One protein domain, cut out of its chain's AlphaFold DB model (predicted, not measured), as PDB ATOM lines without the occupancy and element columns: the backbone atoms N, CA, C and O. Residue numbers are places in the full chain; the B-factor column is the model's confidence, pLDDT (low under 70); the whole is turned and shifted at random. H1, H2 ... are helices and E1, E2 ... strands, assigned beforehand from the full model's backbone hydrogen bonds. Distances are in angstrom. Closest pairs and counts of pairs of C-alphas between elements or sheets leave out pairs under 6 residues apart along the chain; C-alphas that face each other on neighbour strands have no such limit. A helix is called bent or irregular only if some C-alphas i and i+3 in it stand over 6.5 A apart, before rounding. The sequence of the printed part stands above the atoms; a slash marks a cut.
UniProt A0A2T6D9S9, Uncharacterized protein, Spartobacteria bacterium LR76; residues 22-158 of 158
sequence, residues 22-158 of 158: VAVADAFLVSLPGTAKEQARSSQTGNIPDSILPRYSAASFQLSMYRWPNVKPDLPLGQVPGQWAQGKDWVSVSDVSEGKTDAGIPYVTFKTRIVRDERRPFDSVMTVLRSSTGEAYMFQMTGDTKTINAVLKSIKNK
ATOM      1  N   VAL A  22     -17.783 -42.826  93.894       89.38
ATOM      2  CA  VAL A  22     -18.546 -43.992  93.444       89.38
ATOM      3  C   VAL A  22     -17.691 -44.843  92.518       89.38
ATOM      4  O   VAL A  22     -16.963 -44.329  91.668       89.38
ATOM      5  N   ALA A  23     -17.769 -46.160  92.694       88.38
ATOM      6  CA  ALA A  23     -17.102 -47.103  91.811       88.38
ATOM      7  C   ALA A  23     -17.933 -47.328  90.545       88.38
ATOM      8  O   ALA A  23     -19.136 -47.591  90.607       88.38
ATOM      9  N   VAL A  24     -17.268 -47.273  89.398       86.06
ATOM     10  CA  VAL A  24     -17.839 -47.595  88.091       86.06
ATOM     11  C   VAL A  24     -17.351 -48.981  87.721       86.06
ATOM     12  O   VAL A  24     -16.262 -49.149  87.171       86.06
ATOM     13  N   ALA A  25     -18.158 -49.975  88.094       82.12
ATOM     14  CA  ALA A  25     -17.770 -51.380  88.057       82.12
ATOM     15  C   ALA A  25     -16.417 -51.601  88.779       82.12
ATOM     16  O   ALA A  25     -16.228 -51.185  89.929       82.12
ATOM     17  N   ASP A  26     -15.491 -52.271  88.112       83.56
ATOM     18  CA  ASP A  26     -14.119 -52.548  88.516       83.56
ATOM     19  C   ASP A  26     -13.086 -51.604  87.874       83.56
ATOM     20  O   ASP A  26     -11.921 -51.665  88.247       83.56
ATOM     21  N   ALA A  27     -13.495 -50.696  86.976       88.69
ATOM     22  CA  ALA A  27     -12.570 -49.893  86.172       88.69
ATOM     23  C   ALA A  27     -12.201 -48.533  86.781       88.69
ATOM     24  O   ALA A  27     -11.030 -48.153  86.784       88.69
ATOM     25  N   PHE A  28     -13.188 -47.776  87.270       91.94
ATOM     26  CA  PHE A  28     -12.972 -46.380  87.669       91.94
ATOM     27  C   PHE A  28     -13.560 -46.044  89.035       91.94
ATOM     28  O   PHE A  28     -14.519 -46.663  89.502       91.94
ATOM     29  N   LEU A  29     -13.016 -44.991  89.638       93.31
ATOM     30  CA  LEU A  29     -13.617 -44.245  90.738       93.31
ATOM     31  C   LEU A  29     -13.930 -42.829  90.254       93.31
ATOM     32  O   LEU A  29     -13.100 -42.198  89.597       93.31
ATOM     33  N   VAL A  30     -15.120 -42.332  90.583       92.19
ATOM     34  CA  VAL A  30     -15.595 -41.009  90.162       92.19
ATOM     35  C   VAL A  30     -16.143 -40.254  91.359       92.19
ATOM     36  O   VAL A  30     -17.005 -40.769  92.069       92.19
ATOM     37  N   SER A  31     -15.671 -39.029  91.575       92.94
ATOM     38  CA  SER A  31     -16.187 -38.160  92.633       92.94
ATOM     39  C   SER A  31     -17.415 -37.407  92.132       92.94
ATOM     40  O   SER A  31     -17.333 -36.613  91.190       92.94
ATOM     41  N   LEU A  32     -18.556 -37.647  92.773       90.62
ATOM     42  CA  LEU A  32     -19.832 -36.988  92.500       90.62
ATOM     43  C   LEU A  32     -20.144 -35.929  93.561       90.62
ATOM     44  O   LEU A  32     -19.616 -36.005  94.670       90.62
ATOM     45  N   PRO A  33     -21.050 -34.972  93.288       88.25
ATOM     46  CA  PRO A  33     -21.578 -34.096  94.331       88.25
ATOM     47  C   PRO A  33     -22.132 -34.906  95.512       88.25
ATOM     48  O   PRO A  33     -22.827 -35.899  95.298       88.25
ATOM     49  N   GLY A  34     -21.901 -34.472  96.755       86.50
ATOM     50  CA  GLY A  34     -22.381 -35.188  97.951       86.50
ATOM     51  C   GLY A  34     -23.907 -35.348  98.031       86.50
ATOM     52  O   GLY A  34     -24.412 -36.232  98.718       86.50
ATOM     53  N   THR A  35     -24.657 -34.532  97.288       87.19
ATOM     54  CA  THR A  35     -26.120 -34.620  97.156       87.19
ATOM     55  C   THR A  35     -26.586 -35.646  96.120       87.19
ATOM     56  O   THR A  35     -27.790 -35.896  96.018       87.19
ATOM     57  N   ALA A  36     -25.673 -36.238  95.343       88.25
ATOM     58  CA  ALA A  36     -25.999 -37.210  94.311       88.25
ATOM     59  C   ALA A  36     -26.519 -38.511  94.933       88.25
ATOM     60  O   ALA A  36     -25.834 -39.199  95.696       88.25
ATOM     61  N   LYS A  37     -27.750 -38.870  94.573       88.62
ATOM     62  CA  LYS A  37     -28.407 -40.102  95.009       88.62
ATOM     63  C   LYS A  37     -28.323 -41.147  93.914       88.62
ATOM     64  O   LYS A  37     -28.576 -40.844  92.749       88.62
ATOM     65  N   GLU A  38     -27.978 -42.365  94.310       89.00
ATOM     66  CA  GLU A  38     -28.063 -43.525  93.431       89.00
ATOM     67  C   GLU A  38     -29.530 -43.816  93.116       89.00
ATOM     68  O   GLU A  38     -30.390 -43.760  93.998       89.00
ATOM     69  N   GLN A  39     -29.816 -44.108  91.858       81.81
ATOM     70  CA  GLN A  39     -31.126 -44.510  91.376       81.81
ATOM     71  C   GLN A  39     -31.031 -45.936  90.844       81.81
ATOM     72  O   GLN A  39     -30.060 -46.296  90.171       81.81
ATOM     73  N   ALA A  40     -32.050 -46.741  91.157       66.56
ATOM     74  CA  ALA A  40     -32.135 -48.122  90.703       66.56
ATOM     75  C   ALA A  40     -31.992 -48.201  89.176       66.56
ATOM     76  O   ALA A  40     -32.446 -47.316  88.442       66.56
ATOM     77  N   ARG A  41     -31.343 -49.273  88.706       65.19
ATOM     78  CA  ARG A  41     -31.129 -49.533  87.278       65.19
ATOM     79  C   ARG A  41     -32.476 -49.482  86.557       65.19
ATOM     80  O   ARG A  41     -33.432 -50.118  86.995       65.19
ATOM     81  N   SER A  42     -32.559 -48.733  85.459       54.31
ATOM     82  CA  SER A  42     -33.748 -48.798  84.610       54.31
ATOM     83  C   SER A  42     -33.804 -50.195  83.997       54.31
ATOM     84  O   SER A  42     -32.893 -50.585  83.276       54.31
ATOM     85  N   SER A  43     -34.868 -50.942  84.285       52.16
ATOM     86  CA  SER A  43     -35.150 -52.258  83.704       52.16
ATOM     87  C   SER A  43     -35.611 -52.183  82.242       52.16
ATOM     88  O   SER A  43     -36.141 -53.158  81.719       52.16
ATOM     89  N   GLN A  44     -35.443 -51.034  81.573       49.31
ATOM     90  CA  GLN A  44     -35.836 -50.862  80.178       49.31
ATOM     91  C   GLN A  44     -34.852 -51.578  79.252       49.31
ATOM     92  O   GLN A  44     -33.896 -51.001  78.735       49.31
ATOM     93  N   THR A  45     -35.139 -52.857  79.047       45.50
ATOM     94  CA  THR A  45     -34.724 -53.679  77.916       45.50
ATOM     95  C   THR A  45     -35.238 -53.047  76.622       45.50
ATOM     96  O   THR A  45     -36.422 -53.091  76.300       45.50
ATOM     97  N   GLY A  46     -34.344 -52.397  75.883       42.16
ATOM     98  CA  GLY A  46     -34.646 -51.862  74.559       42.16
ATOM     99  C   GLY A  46     -33.536 -50.955  74.051       42.16
ATOM    100  O   GLY A  46     -33.524 -49.772  74.377       42.16
ATOM    101  N   ASN A  47     -32.609 -51.513  73.266       47.97
ATOM    102  CA  ASN A  47     -31.578 -50.816  72.474       47.97
ATOM    103  C   ASN A  47     -30.675 -49.798  73.209       47.97
ATOM    104  O   ASN A  47     -30.000 -48.983  72.577       47.97
ATOM    105  N   ILE A  48     -30.612 -49.859  74.538       50.62
ATOM    106  CA  ILE A  48     -29.595 -49.201  75.366       50.62
ATOM    107  C   ILE A  48     -28.489 -50.247  75.576       50.62
ATOM    108  O   ILE A  48     -28.841 -51.396  75.832       50.62
ATOM    109  N   PRO A  49     -27.187 -49.917  75.436       49.50
ATOM    110  CA  PRO A  49     -26.117 -50.913  75.533       49.50
ATOM    111  C   PRO A  49     -26.266 -51.772  76.798       49.50
ATOM    112  O   PRO A  49     -26.497 -51.231  77.881       49.50
ATOM    113  N   ASP A  50     -26.129 -53.090  76.620       48.38
ATOM    114  CA  ASP A  50     -26.460 -54.217  77.522       48.38
ATOM    115  C   ASP A  50     -25.773 -54.236  78.910       48.38
ATOM    116  O   ASP A  50     -25.697 -55.262  79.581       48.38
ATOM    117  N   SER A  51     -25.268 -53.110  79.410       55.44
ATOM    118  CA  SER A  51     -24.688 -53.014  80.753       55.44
ATOM    119  C   SER A  51     -24.902 -51.628  81.357       55.44
ATOM    120  O   SER A  51     -23.973 -50.844  81.561       55.44
ATOM    121  N   ILE A  52     -26.173 -51.329  81.645       66.62
ATOM    122  CA  ILE A  52     -26.578 -50.165  82.439       66.62
ATOM    123  C   ILE A  52     -25.985 -50.316  83.848       66.62
ATOM    124  O   ILE A  52     -26.394 -51.178  84.633       66.62
ATOM    125  N   LEU A  53     -25.007 -49.471  84.161       76.12
ATOM    126  CA  LEU A  53     -24.459 -49.307  85.504       76.12
ATOM    127  C   LEU A  53     -25.384 -48.380  86.322       76.12
ATOM    128  O   LEU A  53     -26.318 -47.796  85.762       76.12
ATOM    129  N   PRO A  54     -25.192 -48.255  87.650       82.19
ATOM    130  CA  PRO A  54     -26.018 -47.369  88.464       82.19
ATOM    131  C   PRO A  54     -26.096 -45.949  87.889       82.19
ATOM    132  O   PRO A  54     -25.122 -45.415  87.357       82.19
ATOM    133  N   ARG A  55     -27.275 -45.337  88.001       86.69
ATOM    134  CA  ARG A  55     -27.495 -43.933  87.654       86.69
ATOM    135  C   ARG A  55     -27.402 -43.100  88.925       86.69
ATOM    136  O   ARG A  55     -27.862 -43.532  89.978       86.69
ATOM    137  N   TYR A  56     -26.884 -41.887  88.817       89.44
ATOM    138  CA  TYR A  56     -26.853 -40.922  89.907       89.44
ATOM    139  C   TYR A  56     -27.578 -39.638  89.512       89.44
ATOM    140  O   TYR A  56     -27.492 -39.191  88.369       89.44
ATOM    141  N   SER A  57     -28.299 -39.036  90.455       88.69
ATOM    142  CA  SER A  57     -28.994 -37.763  90.244       88.69
ATOM    143  C   SER A  57     -28.862 -36.830  91.442       88.69
ATOM    144  O   SER A  57     -29.021 -37.263  92.584       88.69
ATOM    145  N   ALA A  58     -28.665 -35.550  91.166       86.19
ATOM    146  CA  ALA A  58     -28.778 -34.418  92.074       86.19
ATOM    147  C   ALA A  58     -29.667 -33.339  91.420       86.19
ATOM    148  O   ALA A  58     -30.075 -33.480  90.270       86.19
ATOM    149  N   ALA A  59     -29.966 -32.250  92.134       83.88
ATOM    150  CA  ALA A  59     -30.887 -31.210  91.654       83.88
ATOM    151  C   ALA A  59     -30.504 -30.604  90.286       83.88
ATOM    152  O   ALA A  59     -31.380 -30.273  89.496       83.88
ATOM    153  N   SER A  60     -29.207 -30.480  90.000       81.00
ATOM    154  CA  SER A  60     -28.666 -29.857  88.784       81.00
ATOM    155  C   SER A  60     -27.815 -30.806  87.940       81.00
ATOM    156  O   SER A  60     -27.071 -30.349  87.071       81.00
ATOM    157  N   PHE A  61     -27.860 -32.109  88.220       86.38
ATOM    158  CA  PHE A  61     -26.942 -33.073  87.627       86.38
ATOM    159  C   PHE A  61     -27.555 -34.465  87.555       86.38
ATOM    160  O   PHE A  61     -28.118 -34.964  88.526       86.38
ATOM    161  N   GLN A  62     -27.372 -35.133  86.429       88.69
ATOM    162  CA  GLN A  62     -27.644 -36.547  86.275       88.69
ATOM    163  C   GLN A  62     -26.467 -37.201  85.562       88.69
ATOM    164  O   GLN A  62     -25.973 -36.691  84.560       88.69
ATOM    165  N   LEU A  63     -26.070 -38.363  86.067       89.19
ATOM    166  CA  LEU A  63     -25.090 -39.242  85.458       89.19
ATOM    167  C   LEU A  63     -25.713 -40.613  85.232       89.19
ATOM    168  O   LEU A  63     -26.086 -41.295  86.185       89.19
ATOM    169  N   SER A  64     -25.776 -41.029  83.977       86.88
ATOM    170  CA  SER A  64     -26.032 -42.413  83.597       86.88
ATOM    171  C   SER A  64     -24.739 -43.030  83.072       86.88
ATOM    172  O   SER A  64     -24.014 -42.400  82.305       86.88
ATOM    173  N   MET A  65     -24.442 -44.256  83.487       87.31
ATOM    174  CA  MET A  65     -23.198 -44.941  83.138       87.31
ATOM    175  C   MET A  65     -23.489 -46.244  82.408       87.31
ATOM    176  O   MET A  65     -24.433 -46.964  82.738       87.31
ATOM    177  N   TYR A  66     -22.641 -46.555  81.440       83.44
ATOM    178  CA  TYR A  66     -22.780 -47.720  80.583       83.44
ATOM    179  C   TYR A  66     -21.407 -48.345  80.385       83.44
ATOM    180  O   TYR A  66     -20.447 -47.636  80.077       83.44
ATOM    181  N   ARG A  67     -21.310 -49.667  80.511       82.62
ATOM    182  CA  ARG A  67     -20.197 -50.398  79.900       82.62
ATOM    183  C   ARG A  67     -20.579 -50.693  78.452       82.62
ATOM    184  O   ARG A  67     -21.755 -50.856  78.113       82.62
ATOM    185  N   TRP A  68     -19.603 -50.663  77.559       78.75
ATOM    186  CA  TRP A  68     -19.862 -50.863  76.145       78.75
ATOM    187  C   TRP A  68     -19.111 -52.103  75.646       78.75
ATOM    188  O   TRP A  68     -17.915 -52.029  75.375       78.75
ATOM    189  N   PRO A  69     -19.807 -53.249  75.504       62.66
ATOM    190  CA  PRO A  69     -19.158 -54.550  75.312       62.66
ATOM    191  C   PRO A  69     -18.523 -54.774  73.926       62.66
ATOM    192  O   PRO A  69     -17.814 -55.754  73.748       62.66
ATOM    193  N   ASN A  70     -18.736 -53.879  72.953       68.88
ATOM    194  CA  ASN A  70     -18.412 -54.123  71.536       68.88
ATOM    195  C   ASN A  70     -17.486 -53.065  70.906       68.88
ATOM    196  O   ASN A  70     -17.449 -52.918  69.683       68.88
ATOM    197  N   VAL A  71     -16.751 -52.301  71.716       76.06
ATOM    198  CA  VAL A  71     -15.734 -51.371  71.204       76.06
ATOM    199  C   VAL A  71     -14.412 -52.121  71.082       76.06
ATOM    200  O   VAL A  71     -13.856 -52.565  72.086       76.06
ATOM    201  N   LYS A  72     -13.894 -52.261  69.856       80.12
ATOM    202  CA  LYS A  72     -12.621 -52.959  69.623       80.12
ATOM    203  C   LYS A  72     -11.491 -52.286  70.420       80.12
ATOM    204  O   LYS A  72     -11.458 -51.055  70.427       80.12
ATOM    205  N   PRO A  73     -10.580 -53.020  71.085       80.19
ATOM    206  CA  PRO A  73      -9.510 -52.435  71.906       80.19
ATOM    207  C   PRO A  73      -8.613 -51.419  71.178       80.19
ATOM    208  O   PRO A  73      -8.157 -50.452  71.780       80.19
ATOM    209  N   ASP A  74      -8.406 -51.618  69.881       83.94
ATOM    210  CA  ASP A  74      -7.526 -50.845  69.000       83.94
ATOM    211  C   ASP A  74      -8.182 -49.603  68.377       83.94
ATOM    212  O   ASP A  74      -7.485 -48.752  67.828       83.94
ATOM    213  N   LEU A  75      -9.510 -49.460  68.467       86.69
ATOM    214  CA  LEU A  75     -10.197 -48.308  67.887       86.69
ATOM    215  C   LEU A  75      -9.780 -47.001  68.599       86.69
ATOM    216  O   LEU A  75      -9.951 -46.889  69.819       86.69
ATOM    217  N   PRO A  76      -9.306 -45.968  67.886       89.75
ATOM    218  CA  PRO A  76      -9.024 -44.678  68.509       89.75
ATOM    219  C   PRO A  76     -10.272 -44.098  69.187       89.75
ATOM    220  O   PRO A  76     -11.362 -44.129  68.614       89.75
ATOM    221  N   LEU A  77     -10.124 -43.540  70.397       89.19
ATOM    222  CA  LEU A  77     -11.249 -43.000  71.179       89.19
ATOM    223  C   LEU A  77     -12.089 -41.989  70.383       89.19
ATOM    224  O   LEU A  77     -13.314 -42.063  70.427       89.19
ATOM    225  N   GLY A  78     -11.450 -41.119  69.593       89.56
ATOM    226  CA  GLY A  78     -12.123 -40.140  68.732       89.56
ATOM    227  C   GLY A  78     -13.062 -40.732  67.674       89.56
ATOM    228  O   GLY A  78     -13.974 -40.049  67.216       89.56
ATOM    229  N   GLN A  79     -12.898 -42.008  67.310       88.94
ATOM    230  CA  GLN A  79     -13.755 -42.697  66.336       88.94
ATOM    231  C   GLN A  79     -14.930 -43.445  66.987       88.94
ATOM    232  O   GLN A  79     -15.895 -43.795  66.302       88.94
ATOM    233  N   VAL A  80     -14.890 -43.660  68.308       86.19
ATOM    234  CA  VAL A  80     -15.944 -44.374  69.047       86.19
ATOM    235  C   VAL A  80     -17.325 -43.714  68.901       86.19
ATOM    236  O   VAL A  80     -18.287 -44.451  68.677       86.19
ATOM    237  N   PRO A  81     -17.482 -42.373  68.959       87.00
ATOM    238  CA  PRO A  81     -18.788 -41.734  68.780       87.00
ATOM    239  C   PRO A  81     -19.433 -42.052  67.424       87.00
ATOM    240  O   PRO A  81     -20.625 -42.345  67.361       87.00
ATOM    241  N   GLY A  82     -18.645 -42.059  66.344       82.62
ATOM    242  CA  GLY A  82     -19.130 -42.404  65.005       82.62
ATOM    243  C   GLY A  82     -19.595 -43.859  64.915       82.62
ATOM    244  O   GLY A  82     -20.685 -44.128  64.412       82.62
ATOM    245  N   GLN A  83     -18.820 -44.789  65.486       82.19
ATOM    246  CA  GLN A  83     -19.214 -46.200  65.571       82.19
ATOM    247  C   GLN A  83     -20.477 -46.391  66.430       82.19
ATOM    248  O   GLN A  83     -21.318 -47.229  66.117       82.19
ATOM    249  N   TRP A  84     -20.637 -45.609  67.503       78.94
ATOM    250  CA  TRP A  84     -21.815 -45.666  68.376       78.94
ATOM    251  C   TRP A  84     -23.121 -45.340  67.653       78.94
ATOM    252  O   TRP A  84     -24.163 -45.925  67.963       78.94
ATOM    253  N   ALA A  85     -23.067 -44.337  66.776       77.94
ATOM    254  CA  ALA A  85     -24.221 -43.790  66.076       77.94
ATOM    255  C   ALA A  85     -24.590 -44.594  64.826       77.94
ATOM    256  O   ALA A  85     -25.705 -44.468  64.321       77.94
ATOM    257  N   GLN A  86     -23.683 -45.441  64.332       77.00
ATOM    258  CA  GLN A  86     -23.932 -46.265  63.157       77.00
ATOM    259  C   GLN A  86     -25.145 -47.186  63.378       77.00
ATOM    260  O   GLN A  86     -25.199 -47.947  64.343       77.00
ATOM    261  N   GLY A  87     -26.127 -47.110  62.476       67.12
ATOM    262  CA  GLY A  87     -27.361 -47.903  62.551       67.12
ATOM    263  C   GLY A  87     -28.383 -47.408  63.580       67.12
ATOM    264  O   GLY A  87     -29.314 -48.140  63.904       67.12
ATOM    265  N   LYS A  88     -28.215 -46.190  64.115       72.88
ATOM    266  CA  LYS A  88     -29.192 -45.544  64.997       72.88
ATOM    267  C   LYS A  88     -29.826 -44.353  64.285       72.88
ATOM    268  O   LYS A  88     -29.271 -43.260  64.292       72.88
ATOM    269  N   ASP A  89     -31.020 -44.563  63.737       57.75
ATOM    270  CA  ASP A  89     -31.732 -43.591  62.886       57.75
ATOM    271  C   ASP A  89     -31.986 -42.225  63.548       57.75
ATOM    272  O   ASP A  89     -32.179 -41.216  62.877       57.75
ATOM    273  N   TRP A  90     -31.951 -42.175  64.880       64.38
ATOM    274  CA  TRP A  90     -32.359 -41.015  65.675       64.38
ATOM    275  C   TRP A  90     -31.212 -40.331  66.425       64.38
ATOM    276  O   TRP A  90     -31.458 -39.541  67.340       64.38
ATOM    277  N   VAL A  91     -29.966 -40.674  66.088       72.19
ATOM    278  CA  VAL A  91     -28.761 -40.265  66.814       72.19
ATOM    279  C   VAL A  91     -27.872 -39.407  65.920       72.19
ATOM    280  O   VAL A  91     -27.279 -39.896  64.964       72.19
ATOM    281  N   SER A  92     -27.725 -38.127  66.263       80.25
ATOM    282  CA  SER A  92     -26.701 -37.258  65.668       80.25
ATOM    283  C   SER A  92     -25.517 -37.113  66.615       80.25
ATOM    284  O   SER A  92     -25.732 -36.847  67.794       80.25
ATOM    285  N   VAL A  93     -24.290 -37.202  66.103       85.38
ATOM    286  CA  VAL A  93     -23.057 -36.929  66.859       85.38
ATOM    287  C   VAL A  93     -22.506 -35.574  66.437       85.38
ATOM    288  O   VAL A  93     -22.301 -35.330  65.250       85.38
ATOM    289  N   SER A  94     -22.252 -34.698  67.404       86.94
ATOM    290  CA  SER A  94     -21.624 -33.396  67.178       86.94
ATOM    291  C   SER A  94     -20.674 -33.038  68.318       86.94
ATOM    292  O   SER A  94     -20.618 -33.736  69.331       86.94
ATOM    293  N   ASP A  95     -19.931 -31.941  68.161       89.38
ATOM    294  CA  ASP A  95     -19.043 -31.384  69.192       89.38
ATOM    295  C   ASP A  95     -18.074 -32.424  69.782       89.38
ATOM    296  O   ASP A  95     -17.895 -32.503  70.998       89.38
ATOM    297  N   VAL A  96     -17.486 -33.258  68.915       91.44
ATOM    298  CA  VAL A  96     -16.504 -34.264  69.331       91.44
ATOM    299  C   VAL A  96     -15.237 -33.550  69.794       91.44
ATOM    300  O   VAL A  96     -14.620 -32.818  69.023       91.44
ATOM    301  N   SER A  97     -14.850 -33.766  71.046       93.88
ATOM    302  CA  SER A  97     -13.659 -33.168  71.641       93.88
ATOM    303  C   SER A  97     -12.895 -34.203  72.445       93.88
ATOM    304  O   SER A  97     -13.461 -34.928  73.257       93.88
ATOM    305  N   GLU A  98     -11.583 -34.237  72.271       94.38
ATOM    306  CA  GLU A  98     -10.703 -35.052  73.101       94.38
ATOM    307  C   GLU A  98     -10.290 -34.293  74.363       94.38
ATOM    308  O   GLU A  98     -10.270 -33.059  74.399       94.38
ATOM    309  N   GLY A  99      -9.961 -35.036  75.414       94.38
ATOM    310  CA  GLY A  99      -9.478 -34.474  76.664       94.38
ATOM    311  C   GLY A  99      -8.828 -35.519  77.558       94.38
ATOM    312  O   GLY A  99      -8.670 -36.685  77.191       94.38
ATOM    313  N   LYS A 100      -8.412 -35.076  78.745       96.12
ATOM    314  CA  LYS A 100      -7.850 -35.935  79.790       96.12
ATOM    315  C   LYS A 100      -8.440 -35.577  81.146       96.12
ATOM    316  O   LYS A 100      -8.746 -34.410  81.400       96.12
ATOM    317  N   THR A 101      -8.624 -36.585  81.992       95.31
ATOM    318  CA  THR A 101      -8.974 -36.398  83.409       95.31
ATOM    319  C   THR A 101      -7.761 -35.856  84.177       95.31
ATOM    320  O   THR A 101      -6.645 -35.862  83.647       95.31
ATOM    321  N   ASP A 102      -7.933 -35.432  85.433       94.88
ATOM    322  CA  ASP A 102      -6.794 -34.992  86.260       94.88
ATOM    323  C   ASP A 102      -5.845 -36.164  86.588       94.88
ATOM    324  O   ASP A 102      -4.655 -35.963  86.820       94.88
ATOM    325  N   ALA A 103      -6.342 -37.405  86.521       94.25
ATOM    326  CA  ALA A 103      -5.539 -38.627  86.607       94.25
ATOM    327  C   ALA A 103      -4.855 -39.011  85.275       94.25
ATOM    328  O   ALA A 103      -4.246 -40.075  85.176       94.25
ATOM    329  N   GLY A 104      -4.967 -38.180  84.235       94.75
ATOM    330  CA  GLY A 104      -4.328 -38.397  82.937       94.75
ATOM    331  C   GLY A 104      -5.033 -39.402  82.022       94.75
ATOM    332  O   GLY A 104      -4.474 -39.753  80.983       94.75
ATOM    333  N   ILE A 105      -6.248 -39.847  82.362       94.81
ATOM    334  CA  ILE A 105      -7.007 -40.816  81.560       94.81
ATOM    335  C   ILE A 105      -7.564 -40.105  80.321       94.81
ATOM    336  O   ILE A 105      -8.304 -39.129  80.476       94.81
ATOM    337  N   PRO A 106      -7.242 -40.557  79.096       95.00
ATOM    338  CA  PRO A 106      -7.819 -39.991  77.886       95.00
ATOM    339  C   PRO A 106      -9.322 -40.247  77.803       95.00
ATOM    340  O   PRO A 106      -9.799 -41.347  78.097       95.00
ATOM    341  N   TYR A 107     -10.060 -39.246  77.337       95.00
ATOM    342  CA  TYR A 107     -11.472 -39.375  77.012       95.00
ATOM    343  C   TYR A 107     -11.808 -38.657  75.711       95.00
ATOM    344  O   TYR A 107     -11.089 -37.753  75.278       95.00
ATOM    345  N   VAL A 108     -12.950 -39.015  75.131       94.75
ATOM    346  CA  VAL A 108     -13.623 -38.180  74.134       94.75
ATOM    347  C   VAL A 108     -14.999 -37.787  74.653       94.75
ATOM    348  O   VAL A 108     -15.730 -38.624  75.184       94.75
ATOM    349  N   THR A 109     -15.356 -36.517  74.516       93.25
ATOM    350  CA  THR A 109     -16.718 -36.029  74.701       93.25
ATOM    351  C   THR A 109     -17.372 -35.818  73.349       93.25
ATOM    352  O   THR A 109     -16.704 -35.553  72.354       93.25
ATOM    353  N   PHE A 110     -18.686 -35.968  73.301       90.44
ATOM    354  CA  PHE A 110     -19.490 -35.595  72.148       90.44
ATOM    355  C   PHE A 110     -20.907 -35.288  72.611       90.44
ATOM    356  O   PHE A 110     -21.373 -35.808  73.630       90.44
ATOM    357  N   LYS A 111     -21.612 -34.448  71.863       88.31
ATOM    358  CA  LYS A 111     -23.046 -34.269  72.055       88.31
ATOM    359  C   LYS A 111     -23.792 -35.253  71.185       88.31
ATOM    360  O   LYS A 111     -23.472 -35.443  70.013       88.31
ATOM    361  N   THR A 112     -24.812 -35.853  71.780       80.75
ATOM    362  CA  THR A 112     -25.807 -36.608  71.038       80.75
ATOM    363  C   THR A 112     -27.183 -36.029  71.261       80.75
ATOM    364  O   THR A 112     -27.581 -35.783  72.401       80.75
ATOM    365  N   ARG A 113     -27.935 -35.874  70.175       75.25
ATOM    366  CA  ARG A 113     -29.377 -35.660  70.251       75.25
ATOM    367  C   ARG A 113     -30.050 -37.020  70.223       75.25
ATOM    368  O   ARG A 113     -29.825 -37.781  69.288       75.25
ATOM    369  N   ILE A 114     -30.813 -37.343  71.262       67.69
ATOM    370  CA  ILE A 114     -31.606 -38.577  71.315       67.69
ATOM    371  C   ILE A 114     -33.053 -38.187  71.036       67.69
ATOM    372  O   ILE A 114     -33.687 -37.530  71.864       67.69
ATOM    373  N   VAL A 115     -33.570 -38.572  69.870       62.41
ATOM    374  CA  VAL A 115     -34.997 -38.448  69.546       62.41
ATOM    375  C   VAL A 115     -35.629 -39.820  69.766       62.41
ATOM    376  O   VAL A 115     -35.306 -40.769  69.063       62.41
ATOM    377  N   ARG A 116     -36.466 -39.974  70.794       55.25
ATOM    378  CA  ARG A 116     -37.194 -41.226  71.050       55.25
ATOM    379  C   ARG A 116     -38.669 -40.891  71.224       55.25
ATOM    380  O   ARG A 116     -39.015 -40.212  72.189       55.25
ATOM    381  N   ASP A 117     -39.504 -41.394  70.319       59.28
ATOM    382  CA  ASP A 117     -40.961 -41.201  70.320       59.28
ATOM    383  C   ASP A 117     -41.367 -39.706  70.318       59.28
ATOM    384  O   ASP A 117     -40.598 -38.839  69.905       59.28
ATOM    385  N   GLU A 118     -42.567 -39.380  70.812       48.25
ATOM    386  CA  GLU A 118     -43.079 -38.006  70.987       48.25
ATOM    387  C   GLU A 118     -42.324 -37.183  72.055       48.25
ATOM    388  O   GLU A 118     -42.714 -36.059  72.387       48.25
ATOM    389  N   ARG A 119     -41.243 -37.712  72.647       56.81
ATOM    390  CA  ARG A 119     -40.463 -36.951  73.628       56.81
ATOM    391  C   ARG A 119     -39.635 -35.892  72.919       56.81
ATOM    392  O   ARG A 119     -38.966 -36.151  71.921       56.81
ATOM    393  N   ARG A 120     -39.624 -34.692  73.503       56.34
ATOM    394  CA  ARG A 120     -38.815 -33.575  73.018       56.34
ATOM    395  C   ARG A 120     -37.344 -34.012  72.919       56.34
ATOM    396  O   ARG A 120     -36.800 -34.467  73.931       56.34
ATOM    397  N   PRO A 121     -36.700 -33.859  71.748       65.88
ATOM    398  CA  PRO A 121     -35.270 -34.085  71.602       65.88
ATOM    399  C   PRO A 121     -34.496 -33.325  72.676       65.88
ATOM    400  O   PRO A 121     -34.772 -32.148  72.918       65.88
ATOM    401  N   PHE A 122     -33.527 -33.984  73.301       68.44
ATOM    402  CA  PHE A 122     -32.596 -33.325  74.208       68.44
ATOM    403  C   PHE A 122     -31.161 -33.652  73.817       68.44
ATOM    404  O   PHE A 122     -30.856 -34.763  73.371       68.44
ATOM    405  N   ASP A 123     -30.296 -32.658  73.986       73.62
ATOM    406  CA  ASP A 123     -28.869 -32.809  73.768       73.62
ATOM    407  C   ASP A 123     -28.246 -33.346  75.059       73.62
ATOM    408  O   ASP A 123     -28.447 -32.798  76.147       73.62
ATOM    409  N   SER A 124     -27.512 -34.445  74.942       75.62
ATOM    410  CA  SER A 124     -26.817 -35.071  76.058       75.62
ATOM    411  C   SER A 124     -25.320 -35.038  75.819       75.62
ATOM    412  O   SER A 124     -24.861 -35.384  74.728       75.62
ATOM    413  N   VAL A 125     -24.558 -34.665  76.848       86.06
ATOM    414  CA  VAL A 125     -23.100 -34.777  76.804       86.06
ATOM    415  C   VAL A 125     -22.743 -36.221  77.111       86.06
ATOM    416  O   VAL A 125     -23.025 -36.736  78.194       86.06
ATOM    417  N   MET A 126     -22.149 -36.878  76.129       89.19
ATOM    418  CA  MET A 126     -21.601 -38.215  76.255       89.19
ATOM    419  C   MET A 126     -20.100 -38.088  76.453       89.19
ATOM    420  O   MET A 126     -19.454 -37.230  75.857       89.19
ATOM    421  N   THR A 127     -19.531 -38.935  77.294       92.44
ATOM    422  CA  THR A 127     -18.084 -39.059  77.474       92.44
ATOM    423  C   THR A 127     -17.711 -40.520  77.411       92.44
ATOM    424  O   THR A 127     -18.328 -41.333  78.091       92.44
ATOM    425  N   VAL A 128     -16.702 -40.856  76.616       92.19
ATOM    426  CA  VAL A 128     -16.172 -42.213  76.518       92.19
ATOM    427  C   VAL A 128     -14.742 -42.233  77.025       92.19
ATOM    428  O   VAL A 128     -13.923 -41.414  76.608       92.19
ATOM    429  N   LEU A 129     -14.453 -43.195  77.899       93.38
ATOM    430  CA  LEU A 129     -13.116 -43.511  78.395       93.38
ATOM    431  C   LEU A 129     -12.841 -45.001  78.178       93.38
ATOM    432  O   LEU A 129     -13.776 -45.803  78.104       93.38
ATOM    433  N   ARG A 130     -11.564 -45.378  78.115       91.31
ATOM    434  CA  ARG A 130     -11.136 -46.783  78.167       91.31
ATOM    435  C   ARG A 130     -10.540 -47.100  79.526       91.31
ATOM    436  O   ARG A 130      -9.755 -46.309  80.047       91.31
ATOM    437  N   SER A 131     -10.912 -48.244  80.087       89.25
ATOM    438  CA  SER A 131     -10.244 -48.796  81.263       89.25
ATOM    439  C   SER A 131      -8.817 -49.225  80.916       89.25
ATOM    440  O   SER A 131      -8.446 -49.357  79.745       89.25
ATOM    441  N   SER A 132      -8.024 -49.522  81.944       87.25
ATOM    442  CA  SER A 132      -6.703 -50.147  81.796       87.25
ATOM    443  C   SER A 132      -6.750 -51.510  81.092       87.25
ATOM    444  O   SER A 132      -5.768 -51.910  80.472       87.25
ATOM    445  N   THR A 133      -7.891 -52.203  81.137       85.12
ATOM    446  CA  THR A 133      -8.140 -53.477  80.441       85.12
ATOM    447  C   THR A 133      -8.605 -53.299  78.990       85.12
ATOM    448  O   THR A 133      -8.820 -54.283  78.287       85.12
ATOM    449  N   GLY A 134      -8.743 -52.056  78.517       84.44
ATOM    450  CA  GLY A 134      -9.134 -51.723  77.145       84.44
ATOM    451  C   GLY A 134     -10.645 -51.625  76.915       84.44
ATOM    452  O   GLY A 134     -11.068 -51.267  75.812       84.44
ATOM    453  N   GLU A 135     -11.455 -51.885  77.941       86.56
ATOM    454  CA  GLU A 135     -12.914 -51.828  77.864       86.56
ATOM    455  C   GLU A 135     -13.416 -50.389  77.829       86.56
ATOM    456  O   GLU A 135     -12.939 -49.526  78.567       86.56
ATOM    457  N   ALA A 136     -14.402 -50.118  76.977       88.69
ATOM    458  CA  ALA A 136     -14.972 -48.787  76.851       88.69
ATOM    459  C   ALA A 136     -16.131 -48.580  77.834       88.69
ATOM    460  O   ALA A 136     -17.061 -49.388  77.919       88.69
ATOM    461  N   TYR A 137     -16.101 -47.445  78.525       89.44
ATOM    462  CA  TYR A 137     -17.171 -46.981  79.397       89.44
ATOM    463  C   TYR A 137     -17.691 -45.652  78.885       89.44
ATOM    464  O   TYR A 137     -16.920 -44.774  78.497       89.44
ATOM    465  N   MET A 138     -19.010 -45.505  78.900       89.25
ATOM    466  CA  MET A 138     -19.699 -44.315  78.444       89.25
ATOM    467  C   MET A 138     -20.470 -43.681  79.599       89.25
ATOM    468  O   MET A 138     -21.259 -44.333  80.282       89.25
ATOM    469  N   PHE A 139     -20.247 -42.391  79.792       90.44
ATOM    470  CA  PHE A 139     -20.873 -41.551  80.797       90.44
ATOM    471  C   PHE A 139     -21.792 -40.589  80.058       90.44
ATOM    472  O   PHE A 139     -21.338 -39.760  79.275       90.44
ATOM    473  N   GLN A 140     -23.090 -40.717  80.286       88.62
ATOM    474  CA  GLN A 140     -24.080 -39.760  79.833       88.62
ATOM    475  C   GLN A 140     -24.349 -38.782  80.971       88.62
ATOM    476  O   GLN A 140     -24.916 -39.165  81.996       88.62
ATOM    477  N   MET A 141     -23.965 -37.526  80.785       87.81
ATOM    478  CA  MET A 141     -24.153 -36.477  81.777       87.81
ATOM    479  C   MET A 141     -25.090 -35.394  81.256       87.81
ATOM    480  O   MET A 141     -24.966 -34.919  80.125       87.81
ATOM    481  N   THR A 142     -26.019 -34.983  82.110       85.38
ATOM    482  CA  THR A 142     -26.856 -33.800  81.905       85.38
ATOM    483  C   THR A 142     -26.803 -32.938  83.159       85.38
ATOM    484  O   THR A 142     -26.693 -33.455  84.272       85.38
ATOM    485  N   GLY A 143     -26.840 -31.618  82.998       82.56
ATOM    486  CA  GLY A 143     -26.730 -30.695  84.121       82.56
ATOM    487  C   GLY A 143     -25.883 -29.468  83.827       82.56
ATOM    488  O   GLY A 143     -25.580 -29.163  82.676       82.56
ATOM    489  N   ASP A 144     -25.504 -28.775  84.896       86.19
ATOM    490  CA  ASP A 144     -24.626 -27.608  84.840       86.19
ATOM    491  C   ASP A 144     -23.196 -27.977  84.395       86.19
ATOM    492  O   ASP A 144     -22.577 -28.911  84.915       86.19
ATOM    493  N   THR A 145     -22.643 -27.201  83.458       85.38
ATOM    494  CA  THR A 145     -21.327 -27.440  82.843       85.38
ATOM    495  C   THR A 145     -20.189 -27.486  83.863       85.38
ATOM    496  O   THR A 145     -19.265 -28.286  83.711       85.38
ATOM    497  N   LYS A 146     -20.235 -26.670  84.926       88.81
ATOM    498  CA  LYS A 146     -19.196 -26.675  85.966       88.81
ATOM    499  C   LYS A 146     -19.213 -27.996  86.729       88.81
ATOM    500  O   LYS A 146     -18.150 -28.556  86.994       88.81
ATOM    501  N   THR A 147     -20.404 -28.509  87.035       88.06
ATOM    502  CA  THR A 147     -20.569 -29.806  87.707       88.06
ATOM    503  C   THR A 147     -20.094 -30.955  86.820       88.06
ATOM    504  O   THR A 147     -19.320 -31.792  87.280       88.06
ATOM    505  N   ILE A 148     -20.482 -30.965  85.541       89.12
ATOM    506  CA  ILE A 148     -20.037 -31.976  84.566       89.12
ATOM    507  C   ILE A 148     -18.509 -31.981  84.451       89.12
ATOM    508  O   ILE A 148     -17.888 -33.034  84.574       89.12
ATOM    509  N   ASN A 149     -17.888 -30.811  84.291       90.12
ATOM    510  CA  ASN A 149     -16.432 -30.698  84.185       90.12
ATOM    511  C   ASN A 149     -15.709 -31.173  85.454       90.12
ATOM    512  O   ASN A 149     -14.655 -31.795  85.353       90.12
ATOM    513  N   ALA A 150     -16.263 -30.902  86.639       90.75
ATOM    514  CA  ALA A 150     -15.697 -31.380  87.898       90.75
ATOM    515  C   ALA A 150     -15.766 -32.913  88.014       90.75
ATOM    516  O   ALA A 150     -14.779 -33.541  88.391       90.75
ATOM    517  N   VAL A 151     -16.899 -33.514  87.636       90.88
ATOM    518  CA  VAL A 151     -17.062 -34.976  87.603       90.88
ATOM    519  C   VAL A 151     -16.114 -35.611  86.588       90.88
ATOM    520  O   VAL A 151     -15.465 -36.599  86.901       90.88
ATOM    521  N   LEU A 152     -15.977 -35.031  85.394       92.25
ATOM    522  CA  LEU A 152     -15.054 -35.518  84.364       92.25
ATOM    523  C   LEU A 152     -13.599 -35.521  84.826       92.25
ATOM    524  O   LEU A 152     -12.878 -36.496  84.624       92.25
ATOM    525  N   LYS A 153     -13.160 -34.429  85.451       93.00
ATOM    526  CA  LYS A 153     -11.791 -34.307  85.952       93.00
ATOM    527  C   LYS A 153     -11.486 -35.282  87.085       93.00
ATOM    528  O   LYS A 153     -10.354 -35.751  87.161       93.00
ATOM    529  N   SER A 154     -12.480 -35.622  87.909       93.94
ATOM    530  CA  SER A 154     -12.298 -36.491  89.077       93.94
ATOM    531  C   SER A 154     -12.139 -37.979  88.748       93.94
ATOM    532  O   SER A 154     -11.749 -38.751  89.624       93.94
ATOM    533  N   ILE A 155     -12.421 -38.397  87.508       94.50
ATOM    534  CA  ILE A 155     -12.335 -39.803  87.104       94.50
ATOM    535  C   ILE A 155     -10.882 -40.292  87.200       94.50
ATOM    536  O   ILE A 155      -9.978 -39.770  86.535       94.50
ATOM    537  N   LYS A 156     -10.679 -41.346  87.994       94.44
ATOM    538  CA  LYS A 156      -9.399 -42.041  88.199       94.44
ATOM    539  C   LYS A 156      -9.573 -43.551  88.032       94.44
ATOM    540  O   LYS A 156     -10.679 -44.071  88.190       94.44
ATOM    541  N   ASN A 157      -8.482 -44.252  87.724       91.88
ATOM    542  CA  ASN A 157      -8.474 -45.715  87.707       91.88
ATOM    543  C   ASN A 157      -8.721 -46.241  89.125       91.88
ATOM    544  O   ASN A 157      -8.322 -45.598  90.103       91.88
ATOM    545  N   LYS A 158      -9.412 -47.374  89.215       86.94
ATOM    546  CA  LYS A 158      -9.578 -48.115  90.466       86.94
ATOM    547  C   LYS A 158      -8.387 -49.037  90.732       86.94
ATOM    548  O   LYS A 158      -7.691 -49.394  89.757       86.94
TER     549      LYS A 158
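This is residues 22 to 158 of the 158 residues of an uncharacterized protein of Spartobacteria bacterium LR76 (UniProt A0A2T6D9S9). A strongly twisted seven-strand sheet curls round helix H2. The small hairpin E1 and E2 lies on the same side of the sheet as H2 and packs on it through E2, while helix H1 covers the other face at the end formed by E8, E7 and E6. The printed part has 137 residues, with named elements in the order E1 E2 E3 E4 E5 H1 E6 E7 E8 E9 H2; the large sheet runs E3 E4 E5 E9 E8 E7 E6, all antiparallel. The class is mixed, helices and strands. The whole is compact, with a radius of gyration of the C-alphas of 14.2 A, and spans 37 by 36 by 27 A.

E1, residues 22 to 24, begins at C-alpha 22 (-18.546, -43.992, 93.444) and measures 6.5 A. E2, residues 28 to 32, measures 12.6 A; E3, residues 37 to 39, 6.3 A; E4, residues 55 to 58, 10.6 A. E5, residues 61 to 68, measures 22.3 A. H1, residues 77 to 85, measures 14.0 A and is irregular, but only just: C-alphas 78 and 81 are 6.9 A apart. E6, residues 91 to 100, measures 25.0 A and bends by 60 degrees at residue 95. E7, residues 106 to 114, measures 24.7 A; E8, residues 122 to 130, 25.6 A; E9, residues 136 to 143, 22.8 A. H2, residues 145 to 154, measures 14.2 A and ends at C-alpha 154 (-12.298, -36.491, 89.077).

E3 E4 E5 and E6 E7 E8 E9 are meanders, each strand the antiparallel neighbour of the one before. E5 of the one and E9 of the other are antiparallel neighbours, with N 64 and O 140 within hydrogen-bond range at 2.9 A. In the hairpin E8 and E9, N 139 and O 127 are 2.8 A apart; in the hairpin E6 and E7, N 109 and O 97 are 2.8 A apart. With H2 on one face and H1 on the other, the sheet makes three layers. H1 lies over E8 at a height over the sheet of 6.4 A, slantwise to the strands at 44 degrees on the local plane. The closest C-alphas of H2 and E9 are those of Ile 148 and Met 141, 6.7 A; of H2 and E2, Ser 154 and Ser 31, 5.5 A. In the hairpin E1 and E2, N 22 and O 30 are 2.9 A apart. H1 and H2 are apart. Every O i to N i+4 pair is within hydrogen-bond range in H2, and 3 of 5 in H1.

The C-alphas farthest apart, of Ala 103 and Glu 118, are 40.7 A apart. The printed part has no cut and ends at the chain's last residue, 158. The link E3 to E4, residues 40 to 54, is long. The mean pLDDT of the printed part is 81.5; residues 40 to 52, 69 to 70, 87, 89 to 90 and 114 to 122 are under 70.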